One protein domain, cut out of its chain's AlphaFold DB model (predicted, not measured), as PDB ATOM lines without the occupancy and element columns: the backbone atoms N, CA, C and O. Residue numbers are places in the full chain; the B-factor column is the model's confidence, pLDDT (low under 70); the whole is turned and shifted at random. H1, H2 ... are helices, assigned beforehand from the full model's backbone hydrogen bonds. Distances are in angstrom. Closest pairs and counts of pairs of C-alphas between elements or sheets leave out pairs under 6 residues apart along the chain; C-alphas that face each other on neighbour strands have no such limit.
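This is residues 5 to 115 of the 125 residues of the protein "Cell wall hydrolase/autolysin" of Chthoniobacter flavus Ellin428 (UniProt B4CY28). Two long helices, H1 and H4, cross steeply near their middles as an X, and the other three named helices lie toward the margins of a flat outline. H5 begins beside the last part of H1 and reaches beyond it, H3 stands near the first end of H4, and the tiny H2 lies off to one side, joined by two long links that run without a named helix. The printed part has 111 residues, with five named helices in the order H1, H2, H3, H4, H5 and no named strand, and its class is all helix. It is compact, with a radius of gyration of the C-alphas of 15.3 A, and the C-alphas span 44 by 41 by 19 A.

H1, residues 16 to 33, touches H4, residues 76 to 99; their closest C-alphas, those of Val 26 and Gly 89, are 3.8 A apart. Their lines stand at a steep tilt of 46 degrees, and they run opposite ways. H1 also touches H5, residues 106 to 115, with residues 28 to 33 alone; the closest C-alphas, those of Gly 32 and Ile 106, are 4.2 A apart. These two run the same way at a shallow tilt of 32 degrees, only just short of steep. H3, residues 67 to 74, is close to but not clearly touching H4; the closest C-alphas, those of Leu 72 and Trp 78, are 6.0 A apart, and the lines are about perpendicular at 74 degrees. H2, residues 47 to 50, touches no helix. H1 and H3 are apart, and so are H3 and H5. In H1, H3, H4 and H5 each O i to N i+4 pair is within hydrogen-bond range; H2 is too short for such a pair, and its one O i to N i+3 pair is not within range.

H1 begins at C-alpha 16, (22.356, -7.030, 80.428), and measures 25.5 A from first to last C-alpha. H2, Ala 47 to Arg 50, measures 5.3 A, and H3, Asn 67 to Ser 74, measures 10.7 A. H4, the longest, begins at C-alpha 76, (31.313, -34.081, 96.154), and measures 34.2 A. H5 measures 14.8 A and ends at C-alpha 115, (51.774, -22.049, 93.143).

The two C-alphas farthest apart, those of Arg 5 and Ser 115, are 49.6 A apart. The printed part has no cut. The links H1 to H2, with 13 residues, and H2 to H3, with 16 residues, are long; H3 to H4 is tight, and H4 to H5 is short. The mean pLDDT of the printed part is 91.6; residues 5 to 6, 9 to 10 and 115 are under 70.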
ATOM      1  N   ARG A   5       5.633 -20.574  72.372       68.38
ATOM      2  CA  ARG A   5       6.322 -19.692  73.335       68.38
ATOM      3  C   ARG A   5       7.848 -19.715  73.180       68.38
ATOM      4  O   ARG A   5       8.489 -18.716  73.468       68.38
ATOM      5  N   ASP A   6       8.406 -20.864  72.803       67.00
ATOM      6  CA  ASP A   6       9.849 -21.114  72.754       67.00
ATOM      7  C   ASP A   6      10.480 -20.453  71.512       67.00
ATOM      8  O   ASP A   6      11.700 -20.378  71.410       67.00
ATOM      9  N   LEU A   7       9.649 -19.962  70.581       70.69
ATOM     10  CA  LEU A   7      10.047 -19.293  69.339       70.69
ATOM     11  C   LEU A   7       9.878 -17.766  69.392       70.69
ATOM     12  O   LEU A   7      10.153 -17.091  68.403       70.69
ATOM     13  N   ARG A   8       9.408 -17.203  70.515       72.19
ATOM     14  CA  ARG A   8       9.230 -15.751  70.647       72.19
ATOM     15  C   ARG A   8      10.547 -15.064  70.981       72.19
ATOM     16  O   ARG A   8      11.244 -15.441  71.923       72.19
ATOM     17  N   GLU A   9      10.848 -13.991  70.260       67.81
ATOM     18  CA  GLU A   9      11.941 -13.095  70.616       67.81
ATOM     19  C   GLU A   9      11.530 -12.174  71.782       67.81
ATOM     20  O   GLU A   9      10.863 -11.166  71.599       67.81
ATOM     21  N   GLU A  10      11.989 -12.485  72.999       69.12
ATOM     22  CA  GLU A  10      11.718 -11.693  74.225       69.12
ATOM     23  C   GLU A  10      12.849 -10.713  74.606       69.12
ATOM     24  O   GLU A  10      13.917 -11.223  74.921       69.12
ATOM     25  N   PRO A  11      12.698  -9.371  74.612       70.00
ATOM     26  CA  PRO A  11      13.791  -8.416  74.873       70.00
ATOM     27  C   PRO A  11      14.714  -8.808  76.044       70.00
ATOM     28  O   PRO A  11      14.264  -9.412  77.019       70.00
ATOM     29  N   GLY A  12      16.003  -8.456  75.950       70.94
ATOM     30  CA  GLY A  12      16.928  -8.564  77.090       70.94
ATOM     31  C   GLY A  12      16.478  -7.694  78.268       70.94
ATOM     32  O   GLY A  12      15.508  -6.938  78.154       70.94
ATOM     33  N   ASN A  13      17.150  -7.799  79.414       81.19
ATOM     34  CA  ASN A  13      16.795  -6.985  80.576       81.19
ATOM     35  C   ASN A  13      17.639  -5.693  80.616       81.19
ATOM     36  O   ASN A  13      18.673  -5.559  79.964       81.19
ATOM     37  N   ALA A  14      17.206  -4.702  81.399       85.12
ATOM     38  CA  ALA A  14      17.927  -3.429  81.526       85.12
ATOM     39  C   ALA A  14      19.325  -3.571  82.173       85.12
ATOM     40  O   ALA A  14      20.107  -2.621  82.180       85.12
ATOM     41  N   VAL A  15      19.637  -4.747  82.722       89.62
ATOM     42  CA  VAL A  15      20.878  -5.078  83.427       89.62
ATOM     43  C   VAL A  15      21.740  -6.073  82.631       89.62
ATOM     44  O   VAL A  15      22.592  -6.752  83.206       89.62
ATOM     45  N   ASP A  16      21.587  -6.131  81.302       89.69
ATOM     46  CA  ASP A  16      22.356  -7.030  80.428       89.69
ATOM     47  C   ASP A  16      23.868  -6.746  80.497       89.69
ATOM     48  O   ASP A  16      24.672  -7.671  80.620       89.69
ATOM     49  N   LEU A  17      24.281  -5.472  80.489       91.56
ATOM     50  CA  LEU A  17      25.695  -5.083  80.602       91.56
ATOM     51  C   LEU A  17      26.349  -5.567  81.910       91.56
ATOM     52  O   LEU A  17      27.373  -6.255  81.843       91.56
ATOM     53  N   PRO A  18      25.801  -5.260  83.103       94.38
ATOM     54  CA  PRO A  18      26.378  -5.769  84.341       94.38
ATOM     55  C   PRO A  18      26.244  -7.296  84.468       94.38
ATOM     56  O   PRO A  18      27.139  -7.914  85.041       94.38
ATOM     57  N   SER A  19      25.212  -7.919  83.885       95.69
ATOM     58  CA  SER A  19      25.107  -9.386  83.798       95.69
ATOM     59  C   SER A  19      26.223  -9.986  82.938       95.69
ATOM     60  O   SER A  19      26.800 -11.005  83.307       95.69
ATOM     61  N   GLY A  20      26.598  -9.332  81.836       95.00
ATOM     62  CA  GLY A  20      27.734  -9.724  81.002       95.00
ATOM     63  C   GLY A  20      29.075  -9.621  81.735       95.00
ATOM     64  O   GLY A  20      29.905 -10.523  81.636       95.00
ATOM     65  N   ALA A  21      29.275  -8.568  82.532       95.62
ATOM     66  CA  ALA A  21      30.466  -8.423  83.373       95.62
ATOM     67  C   ALA A  21      30.542  -9.494  84.481       95.62
ATOM     68  O   ALA A  21      31.618 -10.044  84.742       95.62
ATOM     69  N   LEU A  22      29.404  -9.835  85.096       97.19
ATOM     70  CA  LEU A  22      29.298 -10.952  86.036       97.19
ATOM     71  C   LEU A  22      29.613 -12.285  85.341       97.19
ATOM     72  O   LEU A  22      30.434 -13.059  85.836       97.19
ATOM     73  N   ALA A  23      29.031 -12.520  84.161       97.50
ATOM     74  CA  ALA A  23      29.262 -13.725  83.370       97.50
ATOM     75  C   ALA A  23      30.739 -13.892  83.006       97.50
ATOM     76  O   ALA A  23      31.283 -14.976  83.178       97.50
ATOM     77  N   GLY A  24      31.406 -12.823  82.559       96.88
ATOM     78  CA  GLY A  24      32.831 -12.852  82.224       96.88
ATOM     79  C   GLY A  24      33.720 -13.167  83.430       96.88
ATOM     80  O   GLY A  24      34.652 -13.966  83.321       96.88
ATOM     81  N   SER A  25      33.402 -12.596  84.594       97.75
ATOM     82  CA  SER A  25      34.160 -12.821  85.832       97.75
ATOM     83  C   SER A  25      34.058 -14.278  86.299       97.75
ATOM     84  O   SER A  25      35.075 -14.914  86.584       97.75
ATOM     85  N   VAL A  26      32.844 -14.840  86.295       98.06
ATOM     86  CA  VAL A  26      32.594 -16.250  86.643       98.06
ATOM     87  C   VAL A  26      33.163 -17.206  85.594       98.06
ATOM     88  O   VAL A  26      33.774 -18.210  85.951       98.06
ATOM     89  N   PHE A  27      33.055 -16.875  84.307       97.75
ATOM     90  CA  PHE A  27      33.630 -17.658  83.212       97.75
ATOM     91  C   PHE A  27      35.151 -17.809  83.334       97.75
ATOM     92  O   PHE A  27      35.678 -18.917  83.217       97.75
ATOM     93  N   HIS A  28      35.868 -16.712  83.607       97.25
ATOM     94  CA  HIS A  28      37.320 -16.761  83.760       97.25
ATOM     95  C   HIS A  28      37.765 -17.549  84.995       97.25
ATOM     96  O   HIS A  28      38.773 -18.255  84.914       97.25
ATOM     97  N   ALA A  29      37.021 -17.459  86.101       97.56
ATOM     98  CA  ALA A  29      37.288 -18.247  87.300       97.56
ATOM     99  C   ALA A  29      37.071 -19.748  87.044       97.56
ATOM    100  O   ALA A  29      37.964 -20.549  87.312       97.56
ATOM    101  N   LEU A  30      35.944 -20.122  86.428       96.75
ATOM    102  CA  LEU A  30      35.627 -21.514  86.094       96.75
ATOM    103  C   LEU A  30      36.677 -22.151  85.178       96.75
ATOM    104  O   LEU A  30      37.258 -23.162  85.551       96.75
ATOM    105  N   LEU A  31      36.994 -21.555  84.024       95.88
ATOM    106  CA  LEU A  31      37.988 -22.121  83.090       95.88
ATOM    107  C   LEU A  31      39.443 -22.014  83.565       95.88
ATOM    108  O   LEU A  31      40.355 -22.637  82.999       95.88
ATOM    109  N   GLY A  32      39.675 -21.161  84.558       95.69
ATOM    110  CA  GLY A  32      40.955 -21.000  85.220       95.69
ATOM    111  C   GLY A  32      41.248 -22.098  86.236       95.69
ATOM    112  O   GLY A  32      42.400 -22.504  86.359       95.69
ATOM    113  N   GLN A  33      40.213 -22.573  86.929       94.81
ATOM    114  CA  GLN A  33      40.346 -23.467  88.078       94.81
ATOM    115  C   GLN A  33      39.824 -24.876  87.797       94.81
ATOM    116  O   GLN A  33      40.433 -25.859  88.215       94.81
ATOM    117  N   VAL A  34      38.712 -24.997  87.078       93.31
ATOM    118  CA  VAL A  34      38.038 -26.264  86.796       93.31
ATOM    119  C   VAL A  34      38.470 -26.764  85.411       93.31
ATOM    120  O   VAL A  34      38.370 -26.015  84.436       93.31
ATOM    121  N   PRO A  35      38.917 -28.028  85.269       89.69
ATOM    122  CA  PRO A  35      39.307 -28.599  83.980       89.69
ATOM    123  C   PRO A  35      38.070 -28.977  83.148       89.69
ATOM    124  O   PRO A  35      37.831 -30.142  82.842       89.69
ATOM    125  N   MET A  36      37.249 -27.985  82.810       86.19
ATOM    126  CA  MET A  36      36.046 -28.145  82.000       86.19
ATOM    127  C   MET A  36      36.265 -27.644  80.572       86.19
ATOM    128  O   MET A  36      37.109 -26.787  80.309       86.19
ATOM    129  N   VAL A  37      35.486 -28.186  79.637       90.50
ATOM    130  CA  VAL A  37      35.507 -27.743  78.240       90.50
ATOM    131  C   VAL A  37      34.912 -26.338  78.142       90.50
ATOM    132  O   VAL A  37      33.809 -26.094  78.634       90.50
ATOM    133  N   ASP A  38      35.620 -25.436  77.462       94.19
ATOM    134  CA  ASP A  38      35.112 -24.103  77.142       94.19
ATOM    135  C   ASP A  38      33.938 -24.197  76.155       94.19
ATOM    136  O   ASP A  38      34.070 -24.704  75.039       94.19
ATOM    137  N   ARG A  39      32.771 -23.712  76.586       94.31
ATOM    138  CA  ARG A  39      31.550 -23.619  75.772       94.31
ATOM    139  C   ARG A  39      31.085 -22.176  75.558       94.31
ATOM    140  O   ARG A  39      30.028 -21.971  74.955       94.31
ATOM    141  N   GLY A  40      31.878 -21.207  76.013       94.56
ATOM    142  CA  GLY A  40      31.637 -19.777  75.901       94.56
ATOM    143  C   GLY A  40      30.509 -19.240  76.782       94.56
ATOM    144  O   GLY A  40      29.695 -19.976  77.341       94.56
ATOM    145  N   VAL A  41      30.445 -17.911  76.858       95.31
ATOM    146  CA  VAL A  41      29.307 -17.174  77.418       95.31
ATOM    147  C   VAL A  41      28.265 -16.991  76.319       95.31
ATOM    148  O   VAL A  41      28.582 -16.524  75.226       95.31
ATOM    149  N   LYS A  42      27.015 -17.361  76.604       93.31
ATOM    150  CA  LYS A  42      25.910 -17.287  75.641       93.31
ATOM    151  C   LYS A  42      24.812 -16.387  76.169       93.31
ATOM    152  O   LYS A  42      24.444 -16.466  77.338       93.31
ATOM    153  N   HIS A  43      24.259 -15.572  75.280       88.69
ATOM    154  CA  HIS A  43      23.079 -14.787  75.589       88.69
ATOM    155  C   HIS A  43      21.822 -15.637  75.371       88.69
ATOM    156  O   HIS A  43      21.645 -16.221  74.302       88.69
ATOM    157  N   ALA A  44      20.964 -15.724  76.387       86.44
ATOM    158  CA  ALA A  44      19.735 -16.508  76.340       86.44
ATOM    159  C   ALA A  44      18.605 -15.799  77.089       86.44
ATOM    160  O   ALA A  44      18.805 -15.214  78.151       86.44
ATOM    161  N   ARG A  45      17.387 -15.894  76.551       86.06
ATOM    162  CA  ARG A  45      16.192 -15.185  77.040       86.06
ATOM    163  C   ARG A  45      15.382 -16.037  78.023       86.06
ATOM    164  O   ARG A  45      14.155 -16.103  77.967       86.06
ATOM    165  N   PHE A  46      16.076 -16.729  78.928       89.62
ATOM    166  CA  PHE A  46      15.423 -17.542  79.954       89.62
ATOM    167  C   PHE A  46      14.629 -16.662  80.918       89.62
ATOM    168  O   PHE A  46      15.094 -15.598  81.319       89.62
ATOM    169  N   ALA A  47      13.441 -17.124  81.328       89.75
ATOM    170  CA  ALA A  47      12.561 -16.379  82.234       89.75
ATOM    171  C   ALA A  47      13.281 -15.929  83.519       89.75
ATOM    172  O   ALA A  47      13.127 -14.785  83.933       89.75
ATOM    173  N   VAL A  48      14.117 -16.805  84.087       92.19
ATOM    174  CA  VAL A  48      14.903 -16.539  85.304       92.19
ATOM    175  C   VAL A  48      15.945 -15.431  85.136       92.19
ATOM    176  O   VAL A  48      16.292 -14.782  86.114       92.19
ATOM    177  N   LEU A  49      16.420 -15.188  83.910       92.62
ATOM    178  CA  LEU A  49      17.376 -14.121  83.611       92.62
ATOM    179  C   LEU A  49      16.647 -12.839  83.197       92.62
ATOM    180  O   LEU A  49      16.882 -11.779  83.769       92.62
ATOM    181  N   ARG A  50      15.697 -12.928  82.254       89.19
ATOM    182  CA  ARG A  50      15.008 -11.747  81.696       89.19
ATOM    183  C   ARG A  50      14.117 -11.018  82.705       89.19
ATOM    184  O   ARG A  50      13.897  -9.825  82.560       89.19
ATOM    185  N   LEU A  51      13.574 -11.732  83.694       90.12
ATOM    186  CA  LEU A  51      12.717 -11.146  84.731       90.12
ATOM    187  C   LEU A  51      13.508 -10.684  85.963       90.12
ATOM    188  O   LEU A  51      12.920 -10.095  86.867       90.12
ATOM    189  N   CYS A  52      14.819 -10.950  86.023       91.94
ATOM    190  CA  CYS A  52      15.643 -10.491  87.131       91.94
ATOM    191  C   CYS A  52      15.906  -8.986  87.008       91.94
ATOM    192  O   CYS A  52      16.288  -8.491  85.949       91.94
ATOM    193  N   THR A  53      15.720  -8.255  88.107       93.38
ATOM    194  CA  THR A  53      15.991  -6.810  88.183       93.38
ATOM    195  C   THR A  53      17.429  -6.500  88.601       93.38
ATOM    196  O   THR A  53      17.812  -5.334  88.646       93.38
ATOM    197  N   GLN A  54      18.215  -7.528  88.925       94.19
ATOM    198  CA  GLN A  54      19.621  -7.455  89.319       94.19
ATOM    199  C   GLN A  54      20.487  -8.227  88.310       94.19
ATOM    200  O   GLN A  54      19.955  -9.074  87.588       94.19
ATOM    201  N   PRO A  55      21.810  -7.974  88.253       95.06
ATOM    202  CA  PRO A  55      22.713  -8.739  87.398       95.06
ATOM    203  C   PRO A  55      22.573 -10.244  87.657       95.06
ATOM    204  O   PRO A  55      22.665 -10.686  88.803       95.06
ATOM    205  N   ALA A  56      22.328 -11.026  86.607       95.56
ATOM    206  CA  ALA A  56      22.003 -12.442  86.736       95.56
ATOM    207  C   ALA A  56      22.648 -13.277  85.634       95.56
ATOM    208  O   ALA A  56      22.700 -12.875  84.473       95.56
ATOM    209  N   ILE A  57      23.100 -14.474  86.004       97.50
ATOM    210  CA  ILE A  57      23.674 -15.457  85.086       97.50
ATOM    211  C   ILE A  57      23.114 -16.845  85.391       97.50
ATOM    212  O   ILE A  57      22.699 -17.126  86.514       97.50
ATOM    213  N   LEU A  58      23.132 -17.717  84.388       97.38
ATOM    214  CA  LEU A  58      22.884 -19.145  84.544       97.38
ATOM    215  C   LEU A  58      24.163 -19.878  84.151       97.38
ATOM    216  O   LEU A  58      24.697 -19.649  83.065       97.38
ATOM    217  N   VAL A  59      24.655 -20.733  85.045       96.69
ATOM    218  CA  VAL A  59      25.879 -21.510  84.837       96.69
ATOM    219  C   VAL A  59      25.504 -22.964  84.601       96.69
ATOM    220  O   VAL A  59      24.885 -23.598  85.451       96.69
ATOM    221  N   GLU A  60      25.913 -23.495  83.454       95.25
ATOM    222  CA  GLU A  60      25.804 -24.920  83.149       95.25
ATOM    223  C   GLU A  60      27.072 -25.632  83.637       95.25
ATOM    224  O   GLU A  60      28.124 -25.564  82.998       95.25
ATOM    225  N   CYS A  61      26.990 -26.311  84.783       93.06
ATOM    226  CA  CYS A  61      28.141 -26.957  85.435       93.06
ATOM    227  C   CYS A  61      28.532 -28.324  84.830       93.06
ATOM    228  O   CYS A  61      29.377 -29.027  85.386       93.06
ATOM    229  N   GLY A  62      27.909 -28.706  83.714       92.56
ATOM    230  CA  GLY A  62      28.136 -29.957  82.991       92.56
ATOM    231  C   GLY A  62      26.831 -30.626  82.551       92.56
ATOM    232  O   GLY A  62      25.734 -30.196  82.903       92.56
ATOM    233  N   PHE A  63      26.955 -31.695  81.775       94.31
ATOM    234  CA  PHE A  63      25.852 -32.430  81.168       94.31
ATOM    235  C   PHE A  63      25.695 -33.801  81.825       94.31
ATOM    236  O   PHE A  63      26.470 -34.718  81.574       94.31
ATOM    237  N   VAL A  64      24.619 -33.987  82.595       94.44
ATOM    238  CA  VAL A  64      24.270 -35.297  83.189       94.44
ATOM    239  C   VAL A  64      23.956 -36.376  82.143       94.44
ATOM    240  O   VAL A  64      24.009 -37.563  82.445       94.44
ATOM    241  N   SER A  65      23.650 -35.972  80.907       95.94
ATOM    242  CA  SER A  65      23.463 -36.866  79.759       95.94
ATOM    243  C   SER A  65      24.777 -37.410  79.187       95.94
ATOM    244  O   SER A  65      24.752 -38.352  78.397       95.94
ATOM    245  N   ASN A  66      25.923 -36.834  79.560       95.12
ATOM    246  CA  ASN A  66      27.240 -37.341  79.208       95.12
ATOM    247  C   ASN A  66      27.786 -38.184  80.372       95.12
ATOM    248  O   ASN A  66      27.952 -37.675  81.475       95.12
ATOM    249  N   ASN A  67      28.101 -39.460  80.131       95.12
ATOM    250  CA  ASN A  67      28.536 -40.378  81.196       95.12
ATOM    251  C   ASN A  67      29.794 -39.905  81.949       95.12
ATOM    252  O   ASN A  67      29.872 -40.064  83.170       95.12
ATOM    253  N   ALA A  68      30.764 -39.309  81.247       93.00
ATOM    254  CA  ALA A  68      31.994 -38.825  81.868       93.00
ATOM    255  C   ALA A  68      31.718 -37.609  82.767       93.00
ATOM    256  O   ALA A  68      32.128 -37.591  83.927       93.00
ATOM    257  N   GLU A  69      30.958 -36.628  82.271       93.31
ATOM    258  CA  GLU A  69      30.593 -35.441  83.053       93.31
ATOM    259  C   GLU A  69      29.636 -35.789  84.209       93.31
ATOM    260  O   GLU A  69      29.795 -35.272  85.310       93.31
ATOM    261  N   SER A  70      28.695 -36.716  84.012       95.00
ATOM    262  CA  SER A  70      27.762 -37.181  85.051       95.00
ATOM    263  C   SER A  70      28.487 -37.806  86.250       95.00
ATOM    264  O   SER A  70      28.186 -37.488  87.404       95.00
ATOM    265  N   THR A  71      29.515 -38.620  85.982       95.44
ATOM    266  CA  THR A  71      30.373 -39.198  87.028       95.44
ATOM    267  C   THR A  71      31.053 -38.096  87.845       95.44
ATOM    268  O   THR A  71      31.005 -38.128  89.075       95.44
ATOM    269  N   LEU A  72      31.608 -37.073  87.186       94.62
ATOM    270  CA  LEU A  72      32.202 -35.920  87.870       94.62
ATOM    271  C   LEU A  72      31.161 -35.140  88.686       94.62
ATOM    272  O   LEU A  72      31.383 -34.896  89.865       94.62
ATOM    273  N   ILE A  73      29.996 -34.816  88.118       94.62
ATOM    274  CA  ILE A  73      28.920 -34.069  88.801       94.62
ATOM    275  C   ILE A  73      28.461 -34.776  90.089       94.62
ATOM    276  O   ILE A  73      28.165 -34.125  91.098       94.62
ATOM    277  N   SER A  74      28.437 -36.112  90.087       95.00
ATOM    278  CA  SER A  74      28.092 -36.905  91.274       95.00
ATOM    279  C   SER A  74      29.142 -36.839  92.396       95.00
ATOM    280  O   SER A  74      28.794 -37.010  93.569       95.00
ATOM    281  N   SER A  75      30.393 -36.490  92.083       96.38
ATOM    282  CA  SER A  75      31.470 -36.333  93.064       96.38
ATOM    283  C   SER A  75      31.300 -35.066  93.905       96.38
ATOM    284  O   SER A  75      31.169 -33.958  93.386       96.38
ATOM    285  N   ALA A  76      31.352 -35.217  95.232       97.50
ATOM    286  CA  ALA A  76      31.313 -34.081  96.154       97.50
ATOM    287  C   ALA A  76      32.518 -33.147  95.964       97.50
ATOM    288  O   ALA A  76      32.338 -31.935  95.919       97.50
ATOM    289  N   ALA A  77      33.715 -33.709  95.767       95.56
ATOM    290  CA  ALA A  77      34.930 -32.929  95.540       95.56
ATOM    291  C   ALA A  77      34.846 -32.090  94.256       95.56
ATOM    292  O   ALA A  77      35.280 -30.944  94.233       95.56
ATOM    293  N   TRP A  78      34.239 -32.633  93.195       94.62
ATOM    294  CA  TRP A  78      34.018 -31.880  91.960       94.62
ATOM    295  C   TRP A  78      33.045 -30.716  92.165       94.62
ATOM    296  O   TRP A  78      33.323 -29.599  91.734       94.62
ATOM    297  N   ARG A  79      31.916 -30.956  92.848       96.62
ATOM    298  CA  ARG A  79      30.942 -29.895  93.144       96.62
ATOM    299  C   ARG A  79      31.535 -28.794  94.018       96.62
ATOM    300  O   ARG A  79      31.271 -27.631  93.745       96.62
ATOM    301  N   GLU A  80      32.347 -29.159  95.007       97.31
ATOM    302  CA  GLU A  80      33.074 -28.209  95.857       97.31
ATOM    303  C   GLU A  80      34.023 -27.340  95.023       97.31
ATOM    304  O   GLU A  80      34.013 -26.116  95.123       97.31
ATOM    305  N   HIS A  81      34.785 -27.960  94.120       95.31
ATOM    306  CA  HIS A  81      35.708 -27.250  93.235       95.31
ATOM    307  C   HIS A  81      34.991 -26.258  92.309       95.31
ATOM    308  O   HIS A  81      35.412 -25.112  92.160       95.31
ATOM    309  N   VAL A  82      33.862 -26.673  91.726       96.88
ATOM    310  CA  VAL A  82      33.015 -25.793  90.906       96.88
ATOM    311  C   VAL A  82      32.409 -24.664  91.745       96.88
ATOM    312  O   VAL A  82      32.394 -23.519  91.295       96.88
ATOM    313  N   ALA A  83      31.936 -24.953  92.960       97.94
ATOM    314  CA  ALA A  83      31.367 -23.950  93.857       97.94
ATOM    315  C   ALA A  83      32.400 -22.879  94.238       97.94
ATOM    316  O   ALA A  83      32.104 -21.691  94.118       97.94
ATOM    317  N   ASN A  84      33.621 -23.283  94.600       97.75
ATOM    318  CA  ASN A  84      34.710 -22.360  94.928       97.75
ATOM    319  C   ASN A  84      35.065 -21.452  93.744       97.75
ATOM    320  O   ASN A  84      35.152 -20.235  93.902       97.75
ATOM    321  N   ALA A  85      35.141 -22.004  92.530       97.69
ATOM    322  CA  ALA A  85      35.380 -21.202  91.334       97.69
ATOM    323  C   ALA A  85      34.246 -20.193  91.049       97.69
ATOM    324  O   ALA A  85      34.509 -19.076  90.600       97.69
ATOM    325  N   ILE A  86      32.984 -20.544  91.328       98.19
ATOM    326  CA  ILE A  86      31.853 -19.607  91.207       98.19
ATOM    327  C   ILE A  86      31.967 -18.490  92.250       98.19
ATOM    328  O   ILE A  86      31.785 -17.321  91.899       98.19
ATOM    329  N   VAL A  87      32.293 -18.824  93.502       98.31
ATOM    330  CA  VAL A  87      32.495 -17.846  94.583       98.31
ATOM    331  C   VAL A  87      33.590 -16.848  94.212       98.31
ATOM    332  O   VAL A  87      33.359 -15.640  94.287       98.31
ATOM    333  N   ASP A  88      34.735 -17.326  93.725       97.88
ATOM    334  CA  ASP A  88      35.833 -16.470  93.271       97.88
ATOM    335  C   ASP A  88      35.422 -15.556  92.116       97.88
ATOM    336  O   ASP A  88      35.764 -14.373  92.093       97.88
ATOM    337  N   GLY A  89      34.656 -16.084  91.160       97.62
ATOM    338  CA  GLY A  89      34.130 -15.315  90.038       97.62
ATOM    339  C   GLY A  89      33.180 -14.195  90.463       97.62
ATOM    340  O   GLY A  89      33.287 -13.068  89.976       97.62
ATOM    341  N   VAL A  90      32.275 -14.481  91.404       97.88
ATOM    342  CA  VAL A  90      31.374 -13.482  92.000       97.88
ATOM    343  C   VAL A  90      32.171 -12.446  92.800       97.88
ATOM    344  O   VAL A  90      31.901 -11.249  92.691       97.88
ATOM    345  N   GLY A  91      33.188 -12.878  93.551       97.31
ATOM    346  CA  GLY A  91      34.112 -11.990  94.256       97.31
ATOM    347  C   GLY A  91      34.862 -11.053  93.305       97.31
ATOM    348  O   GLY A  91      34.911  -9.848  93.539       97.31
ATOM    349  N   GLY A  92      35.359 -11.578  92.181       96.50
ATOM    350  CA  GLY A  92      36.004 -10.784  91.135       96.50
ATOM    351  C   GLY A  92      35.060  -9.773  90.478       96.50
ATOM    352  O   GLY A  92      35.460  -8.640  90.214       96.50
ATOM    353  N   TYR A  93      33.792 -10.139  90.268       97.12
ATOM    354  CA  TYR A  93      32.777  -9.199  89.786       97.12
ATOM    355  C   TYR A  93      32.516  -8.070  90.790       97.12
ATOM    356  O   TYR A  93      32.446  -6.903  90.401       97.12
ATOM    357  N   LYS A  94      32.397  -8.405  92.080       96.25
ATOM    358  CA  LYS A  94      32.231  -7.419  93.152       96.25
ATOM    359  C   LYS A  94      33.405  -6.436  93.175       96.25
ATOM    360  O   LYS A  94      33.184  -5.228  93.168       96.25
ATOM    361  N   GLU A  95      34.636  -6.938  93.131       95.62
ATOM    362  CA  GLU A  95      35.840  -6.102  93.111       95.62
ATOM    363  C   GLU A  95      35.869  -5.181  91.882       95.62
ATOM    364  O   GLU A  95      36.080  -3.978  92.022       95.62
ATOM    365  N   LEU A  96      35.561  -5.704  90.688       93.94
ATOM    366  CA  LEU A  96      35.422  -4.898  89.471       93.94
ATOM    367  C   LEU A  96      34.375  -3.784  89.639       93.94
ATOM    368  O   LEU A  96      34.592  -2.652  89.201       93.94
ATOM    369  N   ALA A  97      33.231  -4.096  90.247       92.06
ATOM    370  CA  ALA A  97      32.153  -3.135  90.446       92.06
ATOM    371  C   ALA A  97      32.569  -1.999  91.396       92.06
ATOM    372  O   ALA A  97      32.313  -0.832  91.074       92.06
ATOM    373  N   GLU A  98      33.238  -2.340  92.501       94.31
ATOM    374  CA  GLU A  98      33.623  -1.432  93.588       94.31
ATOM    375  C   GLU A  98      34.877  -0.607  93.275       94.31
ATOM    376  O   GLU A  98      34.878   0.607  93.466       94.31
ATOM    377  N   THR A  99      35.942  -1.239  92.779       93.69
ATOM    378  CA  THR A  99      37.272  -0.613  92.665       93.69
ATOM    379  C   THR A  99      37.670  -0.276  91.232       93.69
ATOM    380  O   THR A  99      38.661   0.422  91.021       93.69
ATOM    381  N   LYS A 100      36.918  -0.763  90.232       90.31
ATOM    382  CA  LYS A 100      37.278  -0.695  88.800       90.31
ATOM    383  C   LYS A 100      38.624  -1.360  88.476       90.31
ATOM    384  O   LYS A 100      39.224  -1.060  87.444       90.31
ATOM    385  N   ALA A 101      39.095  -2.268  89.334       87.44
ATOM    386  CA  ALA A 101      40.306  -3.038  89.090       87.44
ATOM    387  C   ALA A 101      40.187  -3.907  87.828       87.44
ATOM    388  O   ALA A 101      39.094  -4.285  87.398       87.44
ATOM    389  N   ARG A 102      41.337  -4.253  87.236       90.19
ATOM    390  CA  ARG A 102      41.391  -5.170  86.091       90.19
ATOM    391  C   ARG A 102      40.821  -6.537  86.508       90.19
ATOM    392  O   ARG A 102      41.358  -7.127  87.445       90.19
ATOM    393  N   PRO A 103      39.826  -7.089  85.791       90.75
ATOM    394  CA  PRO A 103      39.324  -8.428  86.070       90.75
ATOM    395  C   PRO A 103      40.422  -9.486  85.948       90.75
ATOM    396  O   PRO A 103      41.253  -9.435  85.032       90.75
ATOM    397  N   LYS A 104      40.392 -10.479  86.842       94.38
ATOM    398  CA  LYS A 104      41.221 -11.679  86.711       94.38
ATOM    399  C   LYS A 104      40.805 -12.451  85.462       94.38
ATOM    400  O   LYS A 104      39.621 -12.698  85.237       94.38
ATOM    401  N   VAL A 105      41.786 -12.863  84.670       95.69
ATOM    402  CA  VAL A 105      41.585 -13.709  83.487       95.69
ATOM    403  C   VAL A 105      41.995 -15.150  83.778       95.69
ATOM    404  O   VAL A 105      42.688 -15.421  84.755       95.69
ATOM    405  N   ILE A 106      41.635 -16.083  82.893       95.00
ATOM    406  CA  ILE A 106      41.971 -17.521  83.004       95.00
ATOM    407  C   ILE A 106      43.450 -17.749  83.350       95.00
ATOM    408  O   ILE A 106      43.774 -18.582  84.194       95.00
ATOM    409  N   ALA A 107      44.354 -16.998  82.716       94.19
ATOM    410  CA  ALA A 107      45.786 -17.119  82.964       94.19
ATOM    411  C   ALA A 107      46.177 -16.754  84.407       94.19
ATOM    412  O   ALA A 107      47.111 -17.341  84.939       94.19
ATOM    413  N   ASP A 108      45.477 -15.808  85.037       95.19
ATOM    414  CA  ASP A 108      45.739 -15.395  86.419       95.19
ATOM    415  C   ASP A 108      45.380 -16.530  87.392       95.19
ATOM    416  O   ASP A 108      46.196 -16.896  88.235       95.19
ATOM    417  N   TYR A 109      44.212 -17.151  87.203       94.56
ATOM    418  CA  TYR A 109      43.758 -18.299  87.997       94.56
ATOM    419  C   TYR A 109      44.655 -19.531  87.825       94.56
ATOM    420  O   TYR A 109      45.025 -20.170  88.806       94.56
ATOM    421  N   ARG A 110      45.077 -19.839  86.590       92.44
ATOM    422  CA  ARG A 110      45.971 -20.981  86.329       92.44
ATOM    423  C   ARG A 110      47.339 -20.820  86.985       92.44
ATOM    424  O   ARG A 110      47.895 -21.801  87.463       92.44
ATOM    425  N   ARG A 111      47.878 -19.594  87.031       91.62
ATOM    426  CA  ARG A 111      49.148 -19.322  87.725       91.62
ATOM    427  C   ARG A 111      49.028 -19.524  89.237       91.62
ATOM    428  O   ARG A 111      49.934 -20.108  89.821       91.62
ATOM    429  N   ALA A 112      47.915 -19.111  89.843       86.50
ATOM    430  CA  ALA A 112      47.659 -19.356  91.265       86.50
ATOM    431  C   ALA A 112      47.547 -20.863  91.577       86.50
ATOM    432  O   ALA A 112      48.178 -21.361  92.500       86.50
ATOM    433  N   ALA A 113      46.861 -21.637  90.732       78.12
ATOM    434  CA  ALA A 113      46.781 -23.089  90.918       78.12
ATOM    435  C   ALA A 113      48.158 -23.785  90.859       78.12
ATOM    436  O   ALA A 113      48.389 -24.768  91.561       78.12
ATOM    437  N   THR A 114      49.097 -23.278  90.046       71.19
ATOM    438  CA  THR A 114      50.462 -23.829  89.983       71.19
ATOM    439  C   THR A 114      51.327 -23.491  91.197       71.19
ATOM    440  O   THR A 114      52.255 -24.245  91.485       71.19
ATOM    441  N   SER A 115      51.043 -22.398  91.916       63.12
ATOM    442  CA  SER A 115      51.774 -22.049  93.143       63.12
ATOM    443  C   SER A 115      51.312 -22.847  94.362       63.12
ATOM    444  O   SER A 115      52.110 -23.062  95.270       63.12
TER     445      SER A 115